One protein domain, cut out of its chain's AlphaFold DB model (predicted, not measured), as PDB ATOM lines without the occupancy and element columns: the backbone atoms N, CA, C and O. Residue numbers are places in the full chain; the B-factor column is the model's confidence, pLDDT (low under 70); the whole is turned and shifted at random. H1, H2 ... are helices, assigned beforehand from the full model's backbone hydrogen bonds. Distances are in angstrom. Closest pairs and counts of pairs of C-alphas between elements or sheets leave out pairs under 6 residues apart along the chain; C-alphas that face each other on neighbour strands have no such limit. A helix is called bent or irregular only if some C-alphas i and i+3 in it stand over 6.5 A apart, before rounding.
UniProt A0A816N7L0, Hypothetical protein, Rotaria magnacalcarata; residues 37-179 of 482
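Overview. This is residues 37 to 179 of the 482 residues of the protein "Hypothetical protein" of Rotaria magnacalcarata (UniProt A0A816N7L0). Helix H4 runs through the middle, and H3 and H5 join it in an up-and-down bundle of three, each running against the one before it; the bundle is loosely closed, with H4 and H5 meeting only at the corner by their link. H6 crosses H4 and folds back into H7, short H2 crosses near the last residues of H4, and H1 reaches H4 with residues 47 to 51, while residues 37 to 42 and 137 to 142 stick out. The printed part has 143 residues with seven named helices, H1 to H7 in order, and no named strand, and its class is all helix. It is compact, with a radius of gyration of the C-alphas of 15.4 A and spans of 45 by 38 by 25 A.

Along the chain. Find C-alpha 38 at (136.837, 163.778, 112.183); from there H1 runs 20.5 A to residue 51. Next come H2, residues 59 to 64, and H3, residues 75 to 88, 19.9 A long. At C-alpha 93, (118.326, 173.804, 118.109), begins H4, which runs 30.9 A to residue 113; it is neither bent nor irregular, but only just: C-alphas 103 and 106 are 6.5 A apart. H5, residues 118 to 137, is 28.1 A long. H6, residues 151 to 160, measures 14.1 A, and H7, residues 164 to 174, measures 15.4 A and ends at C-alpha 174, (122.258, 150.376, 136.120).

Arrangement. Start at H4, the hub, which touches the six other helices. H3 and H4 form a hairpin at a shallow tilt of 17 degrees, opposite ways, with the closest C-alphas, of Phe 86 and Phe 100, 5.7 A apart. H3 touches H5 at 36 degrees, only just steep, with Ala 79 and Leu 125 closest, their C-alphas 4.9 A apart. H4 and H5 only just touch, only at the corner, with 3 pairs of C-alphas within 8 A, the closest being Leu 111 and Leu 118 at 7.0 A. H1 touches H4 with residues 47 to 51 alone, at a steep tilt of 62 degrees; the C-alphas of Cys 51 and Ser 98 are closest, 4.4 A. H2 is about perpendicular to H4, 88 degrees, and touches it, closest at the C-alphas of Leu 62 and Met 109, 5.9 A. H6 and H7 form a hairpin at 25 degrees, closest at the C-alphas of Leu 159 and Arg 167, 5.3 A. H1 and H5 are among the pairs that are apart. Every O i to N i+4 pair is within hydrogen-bond range in H2, H3, H5, H6 and H7; in H1 it is 9 of 10 and in H4 14 of 17.

Size, cuts and confidence. Look at Ser 140 and Phe 165 for the two C-alphas farthest apart, 46.8 A. The printed part has no cut. The link from H5 to H6, 13 residues, is long. Confidence is under 70 in residues 37 to 42, 66 to 71, 90 to 95 and 138 to 147; the mean pLDDT of the printed part is 81.4.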
ATOM      1  N   SER A  37     133.587 160.687 110.305       48.69
ATOM      2  CA  SER A  37     134.535 161.706 109.828       48.69
ATOM      3  C   SER A  37     135.034 162.566 111.008       48.69
ATOM      4  O   SER A  37     134.227 162.872 111.889       48.69
ATOM      5  N   PRO A  38     136.306 163.016 111.043       52.84
ATOM      6  CA  PRO A  38     136.837 163.778 112.183       52.84
ATOM      7  C   PRO A  38     136.007 165.020 112.546       52.84
ATOM      8  O   PRO A  38     135.864 165.360 113.717       52.84
ATOM      9  N   ILE A  39     135.392 165.651 111.540       53.78
ATOM     10  CA  ILE A  39     134.474 166.787 111.697       53.78
ATOM     11  C   ILE A  39     133.212 166.370 112.475       53.78
ATOM     12  O   ILE A  39     132.811 167.050 113.413       53.78
ATOM     13  N   GLN A  40     132.615 165.221 112.140       58.47
ATOM     14  CA  GLN A  40     131.438 164.697 112.840       58.47
ATOM     15  C   GLN A  40     131.747 164.297 114.291       58.47
ATOM     16  O   GLN A  40     130.908 164.513 115.159       58.47
ATOM     17  N   ILE A  41     132.942 163.762 114.563       61.44
ATOM     18  CA  ILE A  41     133.380 163.429 115.930       61.44
ATOM     19  C   ILE A  41     133.458 164.701 116.793       61.44
ATOM     20  O   ILE A  41     132.969 164.710 117.923       61.44
ATOM     21  N   SER A  42     134.021 165.785 116.244       62.00
ATOM     22  CA  SER A  42     134.108 167.081 116.929       62.00
ATOM     23  C   SER A  42     132.730 167.699 117.195       62.00
ATOM     24  O   SER A  42     132.498 168.190 118.299       62.00
ATOM     25  N   ASP A  43     131.818 167.664 116.212       73.88
ATOM     26  CA  ASP A  43     130.442 168.163 116.361       73.88
ATOM     27  C   ASP A  43     129.704 167.445 117.506       73.88
ATOM     28  O   ASP A  43     129.107 168.091 118.372       73.88
ATOM     29  N   ASP A  44     129.745 166.107 117.513       75.88
ATOM     30  CA  ASP A  44     129.056 165.275 118.502       75.88
ATOM     31  C   ASP A  44     129.598 165.552 119.917       75.88
ATOM     32  O   ASP A  44     128.813 165.775 120.842       75.88
ATOM     33  N   ALA A  45     130.923 165.615 120.095       79.25
ATOM     34  CA  ALA A  45     131.545 165.891 121.394       79.25
ATOM     35  C   ALA A  45     131.132 167.262 121.968       79.25
ATOM     36  O   ALA A  45     130.764 167.364 123.142       79.25
ATOM     37  N   ASP A  46     131.107 168.310 121.138       79.88
ATOM     38  CA  ASP A  46     130.704 169.664 121.545       79.88
ATOM     39  C   ASP A  46     129.208 169.768 121.901       79.88
ATOM     40  O   ASP A  46     128.814 170.637 122.686       79.88
ATOM     41  N   ILE A  47     128.354 168.920 121.318       81.56
ATOM     42  CA  ILE A  47     126.932 168.808 121.675       81.56
ATOM     43  C   ILE A  47     126.790 168.079 123.014       81.56
ATOM     44  O   ILE A  47     126.124 168.586 123.918       81.56
ATOM     45  N   ILE A  48     127.456 166.933 123.179       84.75
ATOM     46  CA  ILE A  48     127.436 166.130 124.409       84.75
ATOM     47  C   ILE A  48     127.951 166.931 125.610       84.75
ATOM     48  O   ILE A  48     127.318 166.929 126.667       84.75
ATOM     49  N   GLN A  49     129.038 167.688 125.447       86.38
ATOM     50  CA  GLN A  49     129.593 168.515 126.518       86.38
ATOM     51  C   GLN A  49     128.608 169.594 127.005       86.38
ATOM     52  O   GLN A  49     128.623 169.943 128.184       86.38
ATOM     53  N   LYS A  50     127.721 170.098 126.131       87.94
ATOM     54  CA  LYS A  50     126.648 171.050 126.493       87.94
ATOM     55  C   LYS A  50     125.470 170.380 127.206       87.94
ATOM     56  O   LYS A  50     124.691 171.075 127.855       87.94
ATOM     57  N   CYS A  51     125.315 169.063 127.079       89.00
ATOM     58  CA  CYS A  51     124.305 168.294 127.802       89.00
ATOM     59  C   CYS A  51     124.715 168.000 129.252       89.00
ATOM     60  O   CYS A  51     123.837 167.809 130.094       89.00
ATOM     61  N   ILE A  52     126.014 167.983 129.566       89.69
ATOM     62  CA  ILE A  52     126.513 167.759 130.930       89.69
ATOM     63  C   ILE A  52     126.184 168.957 131.824       89.69
ATOM     64  O   ILE A  52     126.356 170.113 131.435       89.69
ATOM     65  N   LEU A  53     125.687 168.674 133.028       88.31
ATOM     66  CA  LEU A  53     125.302 169.700 133.994       88.31
ATOM     67  C   LEU A  53     126.535 170.355 134.629       88.31
ATOM     68  O   LEU A  53     127.473 169.676 135.045       88.31
ATOM     69  N   THR A  54     126.512 171.686 134.743       87.06
ATOM     70  CA  THR A  54     127.560 172.469 135.419       87.06
ATOM     71  C   THR A  54     127.535 172.291 136.936       87.06
ATOM     72  O   THR A  54     128.581 172.315 137.577       87.06
ATOM     73  N   GLU A  55     126.345 172.103 137.511       90.62
ATOM     74  CA  GLU A  55     126.181 171.684 138.901       90.62
ATOM     75  C   GLU A  55     125.970 170.164 138.945       90.62
ATOM     76  O   GLU A  55     125.035 169.668 138.310       90.62
ATOM     77  N   PRO A  56     126.813 169.402 139.665       91.69
ATOM     78  CA  PRO A  56     126.703 167.953 139.684       91.69
ATOM     79  C   PRO A  56     125.503 167.489 140.514       91.69
ATOM     80  O   PRO A  56     125.304 167.933 141.651       91.69
ATOM     81  N   LEU A  57     124.765 166.528 139.956       90.75
ATOM     82  CA  LEU A  57     123.709 165.766 140.616       90.75
ATOM     83  C   LEU A  57     124.268 165.039 141.845       90.75
ATOM     84  O   LEU A  57     125.374 164.486 141.826       90.75
ATOM     85  N   LYS A  58     123.466 165.010 142.908       88.56
ATOM     86  CA  LYS A  58     123.777 164.458 144.231       88.56
ATOM     87  C   LYS A  58     122.807 163.323 144.554       88.56
ATOM     88  O   LYS A  58     121.804 163.108 143.881       88.56
ATOM     89  N   LEU A  59     123.057 162.598 145.649       82.25
ATOM     90  CA  LEU A  59     122.129 161.552 146.114       82.25
ATOM     91  C   LEU A  59     120.680 162.066 146.270       82.25
ATOM     92  O   LEU A  59     119.745 161.306 146.033       82.25
ATOM     93  N   GLN A  60     120.494 163.335 146.648       84.00
ATOM     94  CA  GLN A  60     119.171 163.945 146.788       84.00
ATOM     95  C   GLN A  60     118.373 163.897 145.476       84.00
ATOM     96  O   GLN A  60     117.227 163.467 145.501       84.00
ATOM     97  N   ASP A  61     118.989 164.205 144.334       87.12
ATOM     98  CA  ASP A  61     118.322 164.189 143.026       87.12
ATOM     99  C   ASP A  61     117.829 162.782 142.642       87.12
ATOM    100  O   ASP A  61     116.742 162.631 142.090       87.12
ATOM    101  N   LEU A  62     118.578 161.729 142.999       82.44
ATOM    102  CA  LEU A  62     118.165 160.329 142.813       82.44
ATOM    103  C   LEU A  62     117.075 159.891 143.807       82.44
ATOM    104  O   LEU A  62     116.264 159.018 143.490       82.44
ATOM    105  N   ILE A  63     117.041 160.470 145.009       77.44
ATOM    106  CA  ILE A  63     115.945 160.253 145.961       77.44
ATOM    107  C   ILE A  63     114.677 160.909 145.406       77.44
ATOM    108  O   ILE A  63     113.697 160.206 145.187       77.44
ATOM    109  N   GLU A  64     114.728 162.188 145.046       79.00
ATOM    110  CA  GLU A  64     113.598 162.944 144.491       79.00
ATOM    111  C   GLU A  64     113.145 162.438 143.107       79.00
ATOM    112  O   GLU A  64     111.985 162.627 142.724       79.00
ATOM    113  N   ALA A  65     114.016 161.755 142.348       73.88
ATOM    114  CA  ALA A  65     113.699 161.173 141.045       73.88
ATOM    115  C   ALA A  65     112.505 160.200 141.111       73.88
ATOM    116  O   ALA A  65     112.625 159.012 141.427       73.88
ATOM    117  N   GLY A  66     111.333 160.732 140.757       60.31
ATOM    118  CA  GLY A  66     110.065 160.010 140.722       60.31
ATOM    119  C   GLY A  66     109.333 159.915 142.057       60.31
ATOM    120  O   GLY A  66     108.401 159.119 142.169       60.31
ATOM    121  N   GLU A  67     109.675 160.740 143.047       60.06
ATOM    122  CA  GLU A  67     108.737 161.013 144.135       60.06
ATOM    123  C   GLU A  67     107.527 161.767 143.549       60.06
ATOM    124  O   GLU A  67     107.634 162.882 143.041       60.06
ATOM    125  N   LEU A  68     106.380 161.077 143.529       50.78
ATOM    126  CA  LEU A  68     105.065 161.488 143.006       50.78
ATOM    127  C   LEU A  68     104.966 161.749 141.484       50.78
ATOM    128  O   LEU A  68     104.006 161.307 140.861       50.78
ATOM    129  N   LYS A  69     105.946 162.401 140.847       66.31
ATOM    130  CA  LYS A  69     105.825 162.982 139.487       66.31
ATOM    131  C   LYS A  69     105.510 162.002 138.339       66.31
ATOM    132  O   LYS A  69     104.980 162.430 137.313       66.31
ATOM    133  N   TYR A  70     105.875 160.726 138.479       69.75
ATOM    134  CA  TYR A  70     105.804 159.725 137.402       69.75
ATOM    135  C   TYR A  70     105.063 158.434 137.782       69.75
ATOM    136  O   TYR A  70     104.989 157.529 136.959       69.75
ATOM    137  N   ASN A  71     104.513 158.326 138.998       68.25
ATOM    138  CA  ASN A  71     103.856 157.090 139.447       68.25
ATOM    139  C   ASN A  71     102.582 156.770 138.646       68.25
ATOM    140  O   ASN A  71     102.330 155.602 138.362       68.25
ATOM    141  N   ASP A  72     101.847 157.802 138.232       78.81
ATOM    142  CA  ASP A  72     100.576 157.677 137.505       78.81
ATOM    143  C   ASP A  72     100.746 157.799 135.976       78.81
ATOM    144  O   ASP A  72      99.777 158.046 135.262       78.81
ATOM    145  N   LYS A  73     101.981 157.679 135.459       81.12
ATOM    146  CA  LYS A  73     102.294 157.815 134.026       81.12
ATOM    147  C   LYS A  73     103.010 156.592 133.468       81.12
ATOM    148  O   LYS A  73     103.975 156.091 134.038       81.12
ATOM    149  N   THR A  74     102.596 156.171 132.280       85.62
ATOM    150  CA  THR A  74     103.302 155.167 131.482       85.62
ATOM    151  C   THR A  74     104.588 155.733 130.870       85.62
ATOM    152  O   THR A  74     104.706 156.935 130.621       85.62
ATOM    153  N   LEU A  75     105.546 154.857 130.527       83.81
ATOM    154  CA  LEU A  75     106.774 155.244 129.807       83.81
ATOM    155  C   LEU A  75     106.475 156.038 128.523       83.81
ATOM    156  O   LEU A  75     107.190 156.982 128.194       83.81
ATOM    157  N   LYS A  76     105.392 155.671 127.828       88.50
ATOM    158  CA  LYS A  76     104.925 156.310 126.595       88.50
ATOM    159  C   LYS A  76     104.479 157.751 126.822       88.50
ATOM    160  O   LYS A  76     104.842 158.620 126.036       88.50
ATOM    161  N   GLU A  77     103.729 158.015 127.887       89.19
ATOM    162  CA  GLU A  77     103.298 159.373 128.240       89.19
ATOM    163  C   GLU A  77     104.482 160.232 128.684       89.19
ATOM    164  O   GLU A  77     104.593 161.375 128.254       89.19
ATOM    165  N   ILE A  78     105.410 159.674 129.470       88.50
ATOM    166  CA  ILE A  78     106.635 160.377 129.886       88.50
ATOM    167  C   ILE A  78     107.480 160.759 128.663       88.50
ATOM    168  O   ILE A  78     107.885 161.914 128.533       88.50
ATOM    169  N   ALA A  79     107.715 159.818 127.745       90.00
ATOM    170  CA  ALA A  79     108.457 160.060 126.511       90.00
ATOM    171  C   ALA A  79     107.768 161.100 125.608       90.00
ATOM    172  O   ALA A  79     108.418 162.037 125.143       90.00
ATOM    173  N   GLN A  80     106.453 160.978 125.395       90.88
ATOM    174  CA  GLN A  80     105.696 161.918 124.568       90.88
ATOM    175  C   GLN A  80     105.670 163.326 125.186       90.88
ATOM    176  O   GLN A  80     105.846 164.299 124.459       90.88
ATOM    177  N   ASP A  81     105.526 163.453 126.511       89.56
ATOM    178  CA  ASP A  81     105.595 164.737 127.223       89.56
ATOM    179  C   ASP A  81     106.949 165.435 127.032       89.56
ATOM    180  O   ASP A  81     106.991 166.646 126.807       89.56
ATOM    181  N   LEU A  82     108.058 164.693 127.137       90.31
ATOM    182  CA  LEU A  82     109.417 165.224 126.962       90.31
ATOM    183  C   LEU A  82     109.642 165.707 125.527       90.31
ATOM    184  O   LEU A  82     110.087 166.834 125.312       90.31
ATOM    185  N   VAL A  83     109.289 164.869 124.553       89.44
ATOM    186  CA  VAL A  83     109.452 165.164 123.127       89.44
ATOM    187  C   VAL A  83     108.555 166.331 122.701       89.44
ATOM    188  O   VAL A  83     109.019 167.231 122.002       89.44
ATOM    189  N   ASN A  84     107.303 166.387 123.171       87.94
ATOM    190  CA  ASN A  84     106.399 167.508 122.902       87.94
ATOM    191  C   ASN A  84     106.961 168.832 123.437       87.94
ATOM    192  O   ASN A  84     106.888 169.842 122.745       87.94
ATOM    193  N   ARG A  85     107.541 168.843 124.648       85.56
ATOM    194  CA  ARG A  85     108.170 170.047 125.222       85.56
ATOM    195  C   ARG A  85     109.376 170.504 124.411       85.56
ATOM    196  O   ARG A  85     109.444 171.681 124.093       85.56
ATOM    197  N   PHE A  86     110.274 169.581 124.058       85.38
ATOM    198  CA  PHE A  86     111.439 169.862 123.213       85.38
ATOM    199  C   PHE A  86     111.020 170.516 121.895       85.38
ATOM    200  O   PHE A  86     111.444 171.620 121.575       85.38
ATOM    201  N   PHE A  87     110.110 169.880 121.158       80.69
ATOM    202  CA  PHE A  87     109.669 170.424 119.880       80.69
ATOM    203  C   PHE A  87     108.893 171.749 120.037       80.69
ATOM    204  O   PHE A  87     108.987 172.614 119.166       80.69
ATOM    205  N   ASN A  88     108.144 171.964 121.121       81.69
ATOM    206  CA  ASN A  88     107.390 173.208 121.330       81.69
ATOM    207  C   ASN A  88     108.219 174.372 121.916       81.69
ATOM    208  O   ASN A  88     107.699 175.484 121.996       81.69
ATOM    209  N   ASP A  89     109.481 174.161 122.305       74.62
ATOM    210  CA  ASP A  89     110.411 175.236 122.679       74.62
ATOM    211  C   ASP A  89     111.005 175.877 121.400       74.62
ATOM    212  O   ASP A  89     111.532 175.191 120.524       74.62
ATOM    213  N   HIS A  90     110.900 177.205 121.279       65.50
ATOM    214  CA  HIS A  90     111.391 177.988 120.134       65.50
ATOM    215  C   HIS A  90     112.857 178.456 120.279       65.50
ATOM    216  O   HIS A  90     113.317 179.296 119.506       65.50
ATOM    217  N   THR A  91     113.602 177.960 121.273       63.50
ATOM    218  CA  THR A  91     115.040 178.243 121.416       63.50
ATOM    219  C   THR A  91     115.896 177.554 120.345       63.50
ATOM    220  O   THR A  91     115.455 176.644 119.644       63.50
ATOM    221  N   THR A  92     117.141 178.019 120.198       58.81
ATOM    222  CA  THR A  92     118.120 177.519 119.220       58.81
ATOM    223  C   THR A  92     118.278 175.988 119.284       58.81
ATOM    224  O   THR A  92     118.357 175.445 120.391       58.81
ATOM    225  N   PRO A  93     118.397 175.273 118.143       65.12
ATOM    226  CA  PRO A  93     118.326 173.804 118.109       65.12
ATOM    227  C   PRO A  93     119.278 173.078 119.072       65.12
ATOM    228  O   PRO A  93     118.888 172.115 119.727       65.12
ATOM    229  N   THR A  94     120.513 173.565 119.219       58.66
ATOM    230  CA  THR A  94     121.529 172.977 120.111       58.66
ATOM    231  C   THR A  94     121.227 173.200 121.593       58.66
ATOM    232  O   THR A  94     121.332 172.264 122.382       58.66
ATOM    233  N   THR A  95     120.802 174.407 121.980       66.06
ATOM    234  CA  THR A  95     120.360 174.715 123.352       66.06
ATOM    235  C   THR A  95     119.074 173.970 123.703       66.06
ATOM    236  O   THR A  95     118.888 173.548 124.842       66.06
ATOM    237  N   ASN A  96     118.187 173.776 122.730       75.50
ATOM    238  CA  ASN A  96     116.973 172.992 122.906       75.50
ATOM    239  C   ASN A  96     117.306 171.497 123.110       75.50
ATOM    240  O   ASN A  96     116.775 170.854 124.017       75.50
ATOM    241  N   PHE A  97     118.259 170.948 122.344       82.19
ATOM    242  CA  PHE A  97     118.688 169.553 122.493       82.19
ATOM    243  C   PHE A  97     119.330 169.275 123.859       82.19
ATOM    244  O   PHE A  97     118.967 168.290 124.504       82.19
ATOM    245  N   SER A  98     120.218 170.150 124.350       85.38
ATOM    246  CA  SER A  98     120.833 169.953 125.670       85.38
ATOM    247  C   SER A  98     119.802 169.968 126.802       85.38
ATOM    248  O   SER A  98     119.809 169.065 127.640       85.38
ATOM    249  N   LYS A  99     118.844 170.906 126.776       86.00
ATOM    250  CA  LYS A  99     117.699 170.927 127.705       86.00
ATOM    251  C   LYS A  99     116.867 169.644 127.640       86.00
ATOM    252  O   LYS A  99     116.455 169.135 128.680       86.00
ATOM    253  N   PHE A 100     116.592 169.122 126.442       89.38
ATOM    254  CA  PHE A 100     115.834 167.880 126.264       89.38
ATOM    255  C   PHE A 100     116.557 166.680 126.880       89.38
ATOM    256  O   PHE A 100     115.956 165.928 127.649       89.38
ATOM    257  N   VAL A 101     117.854 166.539 126.602       90.56
ATOM    258  CA  VAL A 101     118.681 165.468 127.166       90.56
ATOM    259  C   VAL A 101     118.728 165.564 128.695       90.56
ATOM    260  O   VAL A 101     118.479 164.571 129.377       90.56
ATOM    261  N   GLN A 102     118.928 166.766 129.244       89.62
ATOM    262  CA  GLN A 102     118.892 167.022 130.688       89.62
ATOM    263  C   GLN A 102     117.521 166.694 131.307       89.62
ATOM    264  O   GLN A 102     117.448 166.053 132.356       89.62
ATOM    265  N   ALA A 103     116.417 167.039 130.635       89.69
ATOM    266  CA  ALA A 103     115.062 166.724 131.092       89.69
ATOM    267  C   ALA A 103     114.765 165.211 131.137       89.69
ATOM    268  O   ALA A 103     113.927 164.777 131.934       89.69
ATOM    269  N   CYS A 104     115.459 164.399 130.332       92.75
ATOM    270  CA  CYS A 104     115.351 162.938 130.360       92.75
ATOM    271  C   CYS A 104     116.107 162.291 131.538       92.75
ATOM    272  O   CYS A 104     115.771 161.166 131.915       92.75
ATOM    273  N   LEU A 105     117.073 162.977 132.167       92.44
ATOM    274  CA  LEU A 105     117.886 162.405 133.252       92.44
ATOM    275  C   LEU A 105     117.050 162.021 134.486       92.44
ATOM    276  O   LEU A 105     117.282 160.966 135.070       92.44
ATOM    277  N   HIS A 106     116.035 162.812 134.859       89.44
ATOM    278  CA  HIS A 106     115.149 162.487 135.992       89.44
ATOM    279  C   HIS A 106     114.311 161.209 135.760       89.44
ATOM    280  O   HIS A 106     114.331 160.330 136.626       89.44
ATOM    281  N   PRO A 107     113.602 161.046 134.622       90.62
ATOM    282  CA  PRO A 107     113.000 159.772 134.225       90.62
ATOM    283  C   PRO A 107     113.981 158.596 134.249       90.62
ATOM    284  O   PRO A 107     113.654 157.547 134.796       90.62
ATOM    285  N   ILE A 108     115.195 158.770 133.724       93.25
ATOM    286  CA  ILE A 108     116.211 157.709 133.711       93.25
ATOM    287  C   ILE A 108     116.616 157.328 135.145       93.25
ATOM    288  O   ILE A 108     116.581 156.148 135.487       93.25
ATOM    289  N   MET A 109     116.894 158.298 136.025       90.50
ATOM    290  CA  MET A 109     117.175 158.047 137.447       90.50
ATOM    291  C   MET A 109     116.027 157.310 138.158       90.50
ATOM    292  O   MET A 109     116.281 156.370 138.912       90.50
ATOM    293  N   PHE A 110     114.768 157.662 137.878       86.56
ATOM    294  CA  PHE A 110     113.591 156.961 138.407       86.56
ATOM    295  C   PHE A 110     113.538 155.487 137.966       86.56
ATOM    296  O   PHE A 110     113.298 154.598 138.786       86.56
ATOM    297  N   LEU A 111     113.808 155.205 136.689       87.75
ATOM    298  CA  LEU A 111     113.820 153.841 136.151       87.75
ATOM    299  C   LEU A 111     114.986 153.007 136.701       87.75
ATOM    300  O   LEU A 111     114.794 151.842 137.055       87.75
ATOM    301  N   ILE A 112     116.159 153.623 136.870       88.31
ATOM    302  CA  ILE A 112     117.337 153.027 137.520       88.31
ATOM    303  C   ILE A 112     117.030 152.671 138.983       88.31
ATOM    304  O   ILE A 112     117.261 151.537 139.406       88.31
ATOM    305  N   LYS A 113     116.437 153.601 139.747       83.62
ATOM    306  CA  LYS A 113     115.988 153.391 141.138       83.62
ATOM    307  C   LYS A 113     115.015 152.211 141.252       83.62
ATOM    308  O   LYS A 113     115.088 151.440 142.208       83.62
ATOM    309  N   ARG A 114     114.144 152.029 140.251       78.12
ATOM    310  CA  ARG A 114     113.184 150.915 140.140       78.12
ATOM    311  C   ARG A 114     113.735 149.653 139.464       78.12
ATOM    312  O   ARG A 114     112.959 148.727 139.232       78.12
ATOM    313  N   GLN A 115     115.033 149.597 139.153       83.00
ATOM    314  CA  GLN A 115     115.688 148.463 138.483       83.00
ATOM    315  C   GLN A 115     114.904 148.000 137.241       83.00
ATOM    316  O   GLN A 115     114.565 146.821 137.101       83.00
ATOM    317  N   GLN A 116     114.571 148.956 136.373       84.44
ATOM    318  CA  GLN A 116     113.948 148.715 135.072       84.44
ATOM    319  C   GLN A 116     115.011 148.617 133.968       84.44
ATOM    320  O   GLN A 116     116.129 149.119 134.113       84.44
ATOM    321  N   ASN A 117     114.648 147.975 132.858       84.62
ATOM    322  CA  ASN A 117     115.425 148.038 131.626       84.62
ATOM    323  C   ASN A 117     115.230 149.425 130.985       84.62
ATOM    324  O   ASN A 117     114.102 149.889 130.824       84.62
ATOM    325  N   LEU A 118     116.326 150.105 130.657       91.31
ATOM    326  CA  LEU A 118     116.313 151.434 130.046       91.31
ATOM    327  C   LEU A 118     116.111 151.364 128.531       91.31
ATOM    328  O   LEU A 118     115.604 152.323 127.957       91.31
ATOM    329  N   ASP A 119     116.432 150.235 127.896       88.94
ATOM    330  CA  ASP A 119     116.212 149.999 126.463       88.94
ATOM    331  C   ASP A 119     114.728 150.174 126.074       88.94
ATOM    332  O   ASP A 119     114.417 150.828 125.081       88.94
ATOM    333  N   ASP A 120     113.787 149.719 126.909       87.81
ATOM    334  CA  ASP A 120     112.346 149.899 126.668       87.81
ATOM    335  C   ASP A 120     111.926 151.382 126.685       87.81
ATOM    336  O   ASP A 120     111.118 151.830 125.860       87.81
ATOM    337  N   PHE A 121     112.511 152.179 127.587       91.50
ATOM    338  CA  PHE A 121     112.300 153.629 127.622       91.50
ATOM    339  C   PHE A 121     112.970 154.324 126.432       91.50
ATOM    340  O   PHE A 121     112.334 155.157 125.788       91.50
ATOM    341  N   MET A 122     114.200 153.942 126.084       92.44
ATOM    342  CA  MET A 122     114.942 154.509 124.955       92.44
ATOM    343  C   MET A 122     114.265 154.226 123.612       92.44
ATOM    344  O   MET A 122     114.066 155.155 122.833       92.44
ATOM    345  N   LYS A 123     113.797 152.997 123.365       90.62
ATOM    346  CA  LYS A 123     112.964 152.653 122.197       90.62
ATOM    347  C   LYS A 123     111.726 153.544 122.099       90.62
ATOM    348  O   LYS A 123     111.414 154.061 121.027       90.62
ATOM    349  N   THR A 124     111.044 153.748 123.225       92.06
ATOM    350  CA  THR A 124     109.834 154.578 123.311       92.06
ATOM    351  C   THR A 124     110.141 156.058 123.043       92.06
ATOM    352  O   THR A 124     109.416 156.709 122.287       92.06
ATOM    353  N   LEU A 125     111.235 156.579 123.607       92.44
ATOM    354  CA  LEU A 125     111.701 157.955 123.430       92.44
ATOM    355  C   LEU A 125     112.126 158.227 121.982       92.44
ATOM    356  O   LEU A 125     111.644 159.182 121.375       92.44
ATOM    357  N   THR A 126     112.953 157.356 121.401       91.19
ATOM    358  CA  THR A 126     113.411 157.449 120.007       91.19
ATOM    359  C   THR A 126     112.248 157.341 119.022       91.19
ATOM    360  O   THR A 126     112.190 158.114 118.066       91.19
ATOM    361  N   PHE A 127     111.270 156.460 119.267       91.06
ATOM    362  CA  PHE A 127     110.060 156.383 118.443       91.06
ATOM    363  C   PHE A 127     109.242 157.684 118.486       91.06
ATOM    364  O   PHE A 127     108.855 158.199 117.436       91.06
ATOM    365  N   ALA A 128     108.998 158.239 119.680       90.81
ATOM    366  CA  ALA A 128     108.264 159.496 119.830       90.81
ATOM    367  C   ALA A 128     109.007 160.674 119.169       90.81
ATOM    368  O   ALA A 128     108.389 161.468 118.456       90.81
ATOM    369  N   TYR A 129     110.329 160.744 119.350       89.19
ATOM    370  CA  TYR A 129     111.206 161.753 118.757       89.19
ATOM    371  C   TYR A 129     111.176 161.712 117.222       89.19
ATOM    372  O   TYR A 129     110.865 162.718 116.581       89.19
ATOM    373  N   GLU A 130     111.413 160.543 116.620       87.75
ATOM    374  CA  GLU A 130     111.397 160.376 115.161       87.75
ATOM    375  C   GLU A 130     110.005 160.588 114.554       87.75
ATOM    376  O   GLU A 130     109.896 161.110 113.442       87.75
ATOM    377  N   LYS A 131     108.929 160.244 115.272       88.31
ATOM    378  CA  LYS A 131     107.561 160.549 114.837       88.31
ATOM    379  C   LYS A 131     107.341 162.065 114.732       88.31
ATOM    380  O   LYS A 131     107.001 162.552 113.655       88.31
ATOM    381  N   MET A 132     107.586 162.804 115.816       85.25
ATOM    382  CA  MET A 132     107.381 164.260 115.872       85.25
ATOM    383  C   MET A 132     108.277 165.017 114.879       85.25
ATOM    384  O   MET A 132     107.851 165.990 114.258       85.25
ATOM    385  N   LYS A 133     109.504 164.528 114.666       82.12
ATOM    386  CA  LYS A 133     110.428 165.022 113.636       82.12
ATOM    387  C   LYS A 133     109.847 164.892 112.225       82.12
ATOM    388  O   LYS A 133     109.874 165.862 111.471       82.12
ATOM    389  N   ARG A 134     109.278 163.732 111.862       83.12
ATOM    390  CA  ARG A 134     108.634 163.527 110.546       83.12
ATOM    391  C   ARG A 134     107.411 164.423 110.357       83.12
ATOM    392  O   ARG A 134     107.263 165.007 109.291       83.12
ATOM    393  N   GLU A 135     106.583 164.564 111.394       82.94
ATOM    394  CA  GLU A 135     105.381 165.415 111.386       82.94
ATOM    395  C   GLU A 135     105.695 166.912 111.196       82.94
ATOM    396  O   GLU A 135     104.824 167.663 110.763       82.94
ATOM    397  N   ARG A 136     106.933 167.340 111.481       76.69
ATOM    398  CA  ARG A 136     107.423 168.711 111.251       76.69
ATOM    399  C   ARG A 136     108.239 168.879 109.975       76.69
ATOM    400  O   ARG A 136     108.165 169.934 109.353       76.69
ATOM    401  N   ALA A 137     108.971 167.854 109.542       73.81
ATOM    402  CA  ALA A 137     109.680 167.875 108.262       73.81
ATOM    403  C   ALA A 137     108.712 168.037 107.070       73.81
ATOM    404  O   ALA A 137     109.039 168.695 106.087       73.81
ATOM    405  N   THR A 138     107.486 167.513 107.181       65.88
ATOM    406  CA  THR A 138     106.401 167.739 106.208       65.88
ATOM    407  C   THR A 138     105.806 169.156 106.244       65.88
ATOM    408  O   THR A 138     105.003 169.487 105.375       65.88
ATOM    409  N   GLN A 139     106.192 169.998 107.209       64.44
ATOM    410  CA  GLN A 139     105.716 171.379 107.393       64.44
ATOM    411  C   GLN A 139     106.760 172.438 106.976       64.44
ATOM    412  O   GLN A 139     106.644 173.604 107.348       64.44
ATOM    413  N   SER A 140     107.762 172.052 106.176       51.31
ATOM    414  CA  SER A 140     108.725 172.959 105.519       51.31
ATOM    415  C   SER A 140     109.647 173.771 106.444       51.31
ATOM    416  O   SER A 140     110.040 174.886 106.102       51.31
ATOM    417  N   LEU A 141     110.056 173.202 107.581       51.28
ATOM    418  CA  LEU A 141     111.243 173.663 108.313       51.28
ATOM    419  C   LEU A 141     112.474 172.838 107.918       51.28
ATOM    420  O   LEU A 141     112.365 171.657 107.586       51.28
ATOM    421  N   SER A 142     113.637 173.493 107.923       46.31
ATOM    422  CA  SER A 142     114.923 172.935 107.496       46.31
ATOM    423  C   SER A 142     115.243 171.601 108.168       46.31
ATOM    424  O   SER A 142     114.947 171.385 109.343       46.31
ATOM    425  N   SER A 143     115.897 170.709 107.422       46.78
ATOM    426  CA  SER A 143     116.394 169.434 107.933       46.78
ATOM    427  C   SER A 143     117.596 169.649 108.858       46.78
ATOM    428  O   SER A 143     118.741 169.413 108.465       46.78
ATOM    429  N   ASP A 144     117.339 170.104 110.082       55.62
ATOM    430  CA  ASP A 144     118.347 170.135 111.137       55.62
ATOM    431  C   ASP A 144     118.941 168.729 111.306       55.62
ATOM    432  O   ASP A 144     118.219 167.723 111.356       55.62
ATOM    433  N   LYS A 145     120.277 168.660 111.368       56.25
ATOM    434  CA  LYS A 145     121.056 167.427 111.557       56.25
ATOM    435  C   LYS A 145     120.703 166.835 112.924       56.25
ATOM    436  O   LYS A 145     121.295 167.191 113.938       56.25
ATOM    437  N   ALA A 146     119.686 165.979 112.950       57.59
ATOM    438  CA  ALA A 146     119.169 165.398 114.179       57.59
ATOM    439  C   ALA A 146     120.235 164.521 114.844       57.59
ATOM    440  O   ALA A 146     120.722 163.564 114.239       57.59
ATOM    441  N   VAL A 147     120.554 164.840 116.095       66.06
ATOM    442  CA  VAL A 147     121.460 164.045 116.923       66.06
ATOM    443  C   VAL A 147     120.747 162.736 117.278       66.06
ATOM    444  O   VAL A 147     119.643 162.788 117.831       66.06
ATOM    445  N   PRO A 148     121.313 161.562 116.949       73.62
ATOM    446  CA  PRO A 148     120.681 160.294 117.276       73.62
ATOM    447  C   PRO A 148     120.686 160.075 118.794       73.62
ATOM    448  O   PRO A 148     121.681 160.321 119.473       73.62
ATOM    449  N   LEU A 149     119.563 159.600 119.332       86.75
ATOM    450  CA  LEU A 149     119.445 159.266 120.751       86.75
ATOM    451  C   LEU A 149     120.028 157.870 120.994       86.75
ATOM    452  O   LEU A 149     119.569 156.915 120.367       86.75
ATOM    453  N   SER A 150     120.989 157.750 121.913       88.81
ATOM    454  CA  SER A 150     121.568 156.466 122.329       88.81
ATOM    455  C   SER A 150     121.577 156.300 123.844       88.81
ATOM    456  O   SER A 150     121.790 157.263 124.588       88.81
ATOM    457  N   LEU A 151     121.358 155.073 124.315       91.69
ATOM    458  CA  LEU A 151     121.417 154.743 125.736       91.69
ATOM    459  C   LEU A 151     122.799 155.073 126.312       91.69
ATOM    460  O   LEU A 151     122.862 155.649 127.399       91.69
ATOM    461  N   ARG A 152     123.887 154.800 125.577       90.81
ATOM    462  CA  ARG A 152     125.249 155.158 126.020       90.81
ATOM    463  C   ARG A 152     125.435 156.650 126.249       90.81
ATOM    464  O   ARG A 152     125.929 157.028 127.306       90.81
ATOM    465  N   ALA A 153     124.985 157.503 125.324       89.81
ATOM    466  CA  ALA A 153     125.088 158.951 125.503       89.81
ATOM    467  C   ALA A 153     124.360 159.401 126.777       89.81
ATOM    468  O   ALA A 153     124.915 160.146 127.582       89.81
ATOM    469  N   PHE A 154     123.152 158.884 127.020       93.31
ATOM    470  CA  PHE A 154     122.414 159.167 128.251       93.31
ATOM    471  C   PHE A 154     123.104 158.631 129.514       93.31
ATOM    472  O   PHE A 154     123.129 159.332 130.527       93.31
ATOM    473  N   GLN A 155     123.686 157.429 129.475       93.75
ATOM    474  CA  GLN A 155     124.443 156.861 130.594       93.75
ATOM    475  C   GLN A 155     125.710 157.675 130.891       93.75
ATOM    476  O   GLN A 155     125.935 158.031 132.048       93.75
ATOM    477  N   HIS A 156     126.502 158.025 129.874       91.00
ATOM    478  CA  HIS A 156     127.688 158.864 130.029       91.00
ATOM    479  C   HIS A 156     127.299 160.242 130.580       91.00
ATOM    480  O   HIS A 156     127.810 160.641 131.625       91.00
ATOM    481  N   ILE A 157     126.335 160.943 129.974       92.50
ATOM    482  CA  ILE A 157     125.907 162.269 130.445       92.50
ATOM    483  C   ILE A 157     125.397 162.207 131.889       92.50
ATOM    484  O   ILE A 157     125.750 163.078 132.681       92.50
ATOM    485  N   LEU A 158     124.636 161.174 132.268       94.56
ATOM    486  CA  LEU A 158     124.184 160.980 133.647       94.56
ATOM    487  C   LEU A 158     125.359 160.764 134.612       94.56
ATOM    488  O   LEU A 158     125.414 161.404 135.662       94.56
ATOM    489  N   LEU A 159     126.303 159.883 134.270       92.50
ATOM    490  CA  LEU A 159     127.469 159.584 135.104       92.50
ATOM    491  C   LEU A 159     128.387 160.809 135.242       92.50
ATOM    492  O   LEU A 159     128.781 161.141 136.359       92.50
ATOM    493  N   SER A 160     128.679 161.512 134.147       90.69
ATOM    494  CA  SER A 160     129.523 162.714 134.136       90.69
ATOM    495  C   SER A 160     128.857 163.911 134.815       90.69
ATOM    496  O   SER A 160     129.537 164.640 135.532       90.69
ATOM    497  N   SER A 161     127.529 164.041 134.716       93.25
ATOM    498  CA  SER A 161     126.742 165.028 135.476       93.25
ATOM    499  C   SER A 161     126.535 164.653 136.949       93.25
ATOM    500  O   SER A 161     125.886 165.402 137.668       93.25
ATOM    501  N   SER A 162     127.039 163.506 137.421       91.50
ATOM    502  CA  SER A 162     126.892 163.055 138.812       91.50
ATOM    503  C   SER A 162     128.161 163.264 139.632       91.50
ATOM    504  O   SER A 162     129.273 162.980 139.161       91.50
ATOM    505  N   ASP A 163     127.987 163.646 140.904       87.81
ATOM    506  CA  ASP A 163     129.058 163.597 141.899       87.81
ATOM    507  C   ASP A 163     129.596 162.160 142.072       87.81
ATOM    508  O   ASP A 163     128.953 161.173 141.706       87.81
ATOM    509  N   ILE A 164     130.803 162.018 142.624       82.12
ATOM    510  CA  ILE A 164     131.497 160.719 142.700       82.12
ATOM    511  C   ILE A 164     130.713 159.678 143.524       82.12
ATOM    512  O   ILE A 164     130.815 158.475 143.267       82.12
ATOM    513  N   PHE A 165     129.934 160.110 144.514       81.94
ATOM    514  CA  PHE A 165     129.155 159.223 145.371       81.94
ATOM    515  C   PHE A 165     127.873 158.759 144.668       81.94
ATOM    516  O   PHE A 165     127.617 157.554 144.604       81.94
ATOM    517  N   LEU A 166     127.124 159.682 144.057       85.38
ATOM    518  CA  LEU A 166     125.968 159.356 143.226       85.38
ATOM    519  C   LEU A 166     126.375 158.468 142.041       85.38
ATOM    520  O   LEU A 166     125.735 157.447 141.799       85.38
ATOM    521  N   ARG A 167     127.476 158.789 141.351       88.81
ATOM    522  CA  ARG A 167     127.988 158.035 140.192       88.81
ATOM    523  C   ARG A 167     128.236 156.557 140.517       88.81
ATOM    524  O   ARG A 167     127.968 155.696 139.683       88.81
ATOM    525  N   ARG A 168     128.705 156.245 141.733       86.06
ATOM    526  CA  ARG A 168     128.866 154.861 142.227       86.06
ATOM    527  C   ARG A 168     127.525 154.154 142.430       86.06
ATOM    528  O   ARG A 168     127.380 153.001 142.032       86.06
ATOM    529  N   ILE A 169     126.551 154.842 143.027       85.06
ATOM    530  CA  ILE A 169     125.202 154.304 143.258       85.06
ATOM    531  C   ILE A 169     124.497 154.053 141.922       85.06
ATOM    532  O   ILE A 169     123.974 152.963 141.708       85.06
ATOM    533  N   ILE A 170     124.550 155.016 140.999       90.69
ATOM    534  CA  ILE A 170     123.999 154.891 139.647       90.69
ATOM    535  C   ILE A 170     124.637 153.708 138.914       90.69
ATOM    536  O   ILE A 170     123.904 152.845 138.439       90.69
ATOM    537  N   MET A 171     125.969 153.590 138.900       91.31
ATOM    538  CA  MET A 171     126.665 152.450 138.283       91.31
ATOM    539  C   MET A 171     126.195 151.100 138.862       91.31
ATOM    540  O   MET A 171     125.896 150.174 138.110       91.31
ATOM    541  N   SER A 172     126.051 151.002 140.190       88.38
ATOM    542  CA  SER A 172     125.568 149.797 140.889       88.38
ATOM    543  C   SER A 172     124.086 149.471 140.658       88.38
ATOM    544  O   SER A 172     123.681 148.318 140.817       88.38
ATOM    545  N   LEU A 173     123.265 150.458 140.295       89.31
ATOM    546  CA  LEU A 173     121.853 150.254 139.974       89.31
ATOM    547  C   LEU A 173     121.633 149.949 138.485       89.31
ATOM    548  O   LEU A 173     120.838 149.063 138.177       89.31
ATOM    549  N   ILE A 174     122.347 150.623 137.571       92.50
ATOM    550  CA  ILE A 174     122.258 150.376 136.120       92.50
ATOM    551  C   ILE A 174     122.699 148.944 135.793       92.50
ATOM    552  O   ILE A 174     121.962 148.237 135.097       92.50
ATOM    553  N   SER A 175     123.838 148.499 136.345       91.75
ATOM    554  CA  SER A 175     124.451 147.195 136.036       91.75
ATOM    555  C   SER A 175     123.560 145.987 136.342       91.75
ATOM    556  O   SER A 175     123.788 144.902 135.813       91.75
ATOM    557  N   LYS A 176     122.512 146.161 137.159       87.50
ATOM    558  CA  LYS A 176     121.532 145.112 137.483       87.50
ATOM    559  C   LYS A 176     120.635 144.710 136.315       87.50
ATOM    560  O   LYS A 176     120.040 143.636 136.347       87.50
ATOM    561  N   ARG A 177     120.454 145.596 135.332       87.19
ATOM    562  CA  ARG A 177     119.449 145.445 134.263       87.19
ATOM    563  C   ARG A 177     119.911 145.857 132.877       87.19
ATOM    564  O   ARG A 177     119.234 145.517 131.915       87.19
ATOM    565  N   ASN A 178     121.014 146.585 132.783       92.12
ATOM    566  CA  ASN A 178     121.500 147.167 131.545       92.12
ATOM    567  C   ASN A 178     123.012 146.943 131.460       92.12
ATOM    568  O   ASN A 178     123.674 146.961 132.506       92.12
ATOM    569  N   PRO A 179     123.569 146.822 130.246       94.44
ATOM    570  CA  PRO A 179     124.985 147.040 130.033       94.44
ATOM    571  C   PRO A 179     125.409 148.404 130.591       94.44
ATOM    572  O   PRO A 179     124.630 149.366 130.577       94.44
TER     573      PRO A 179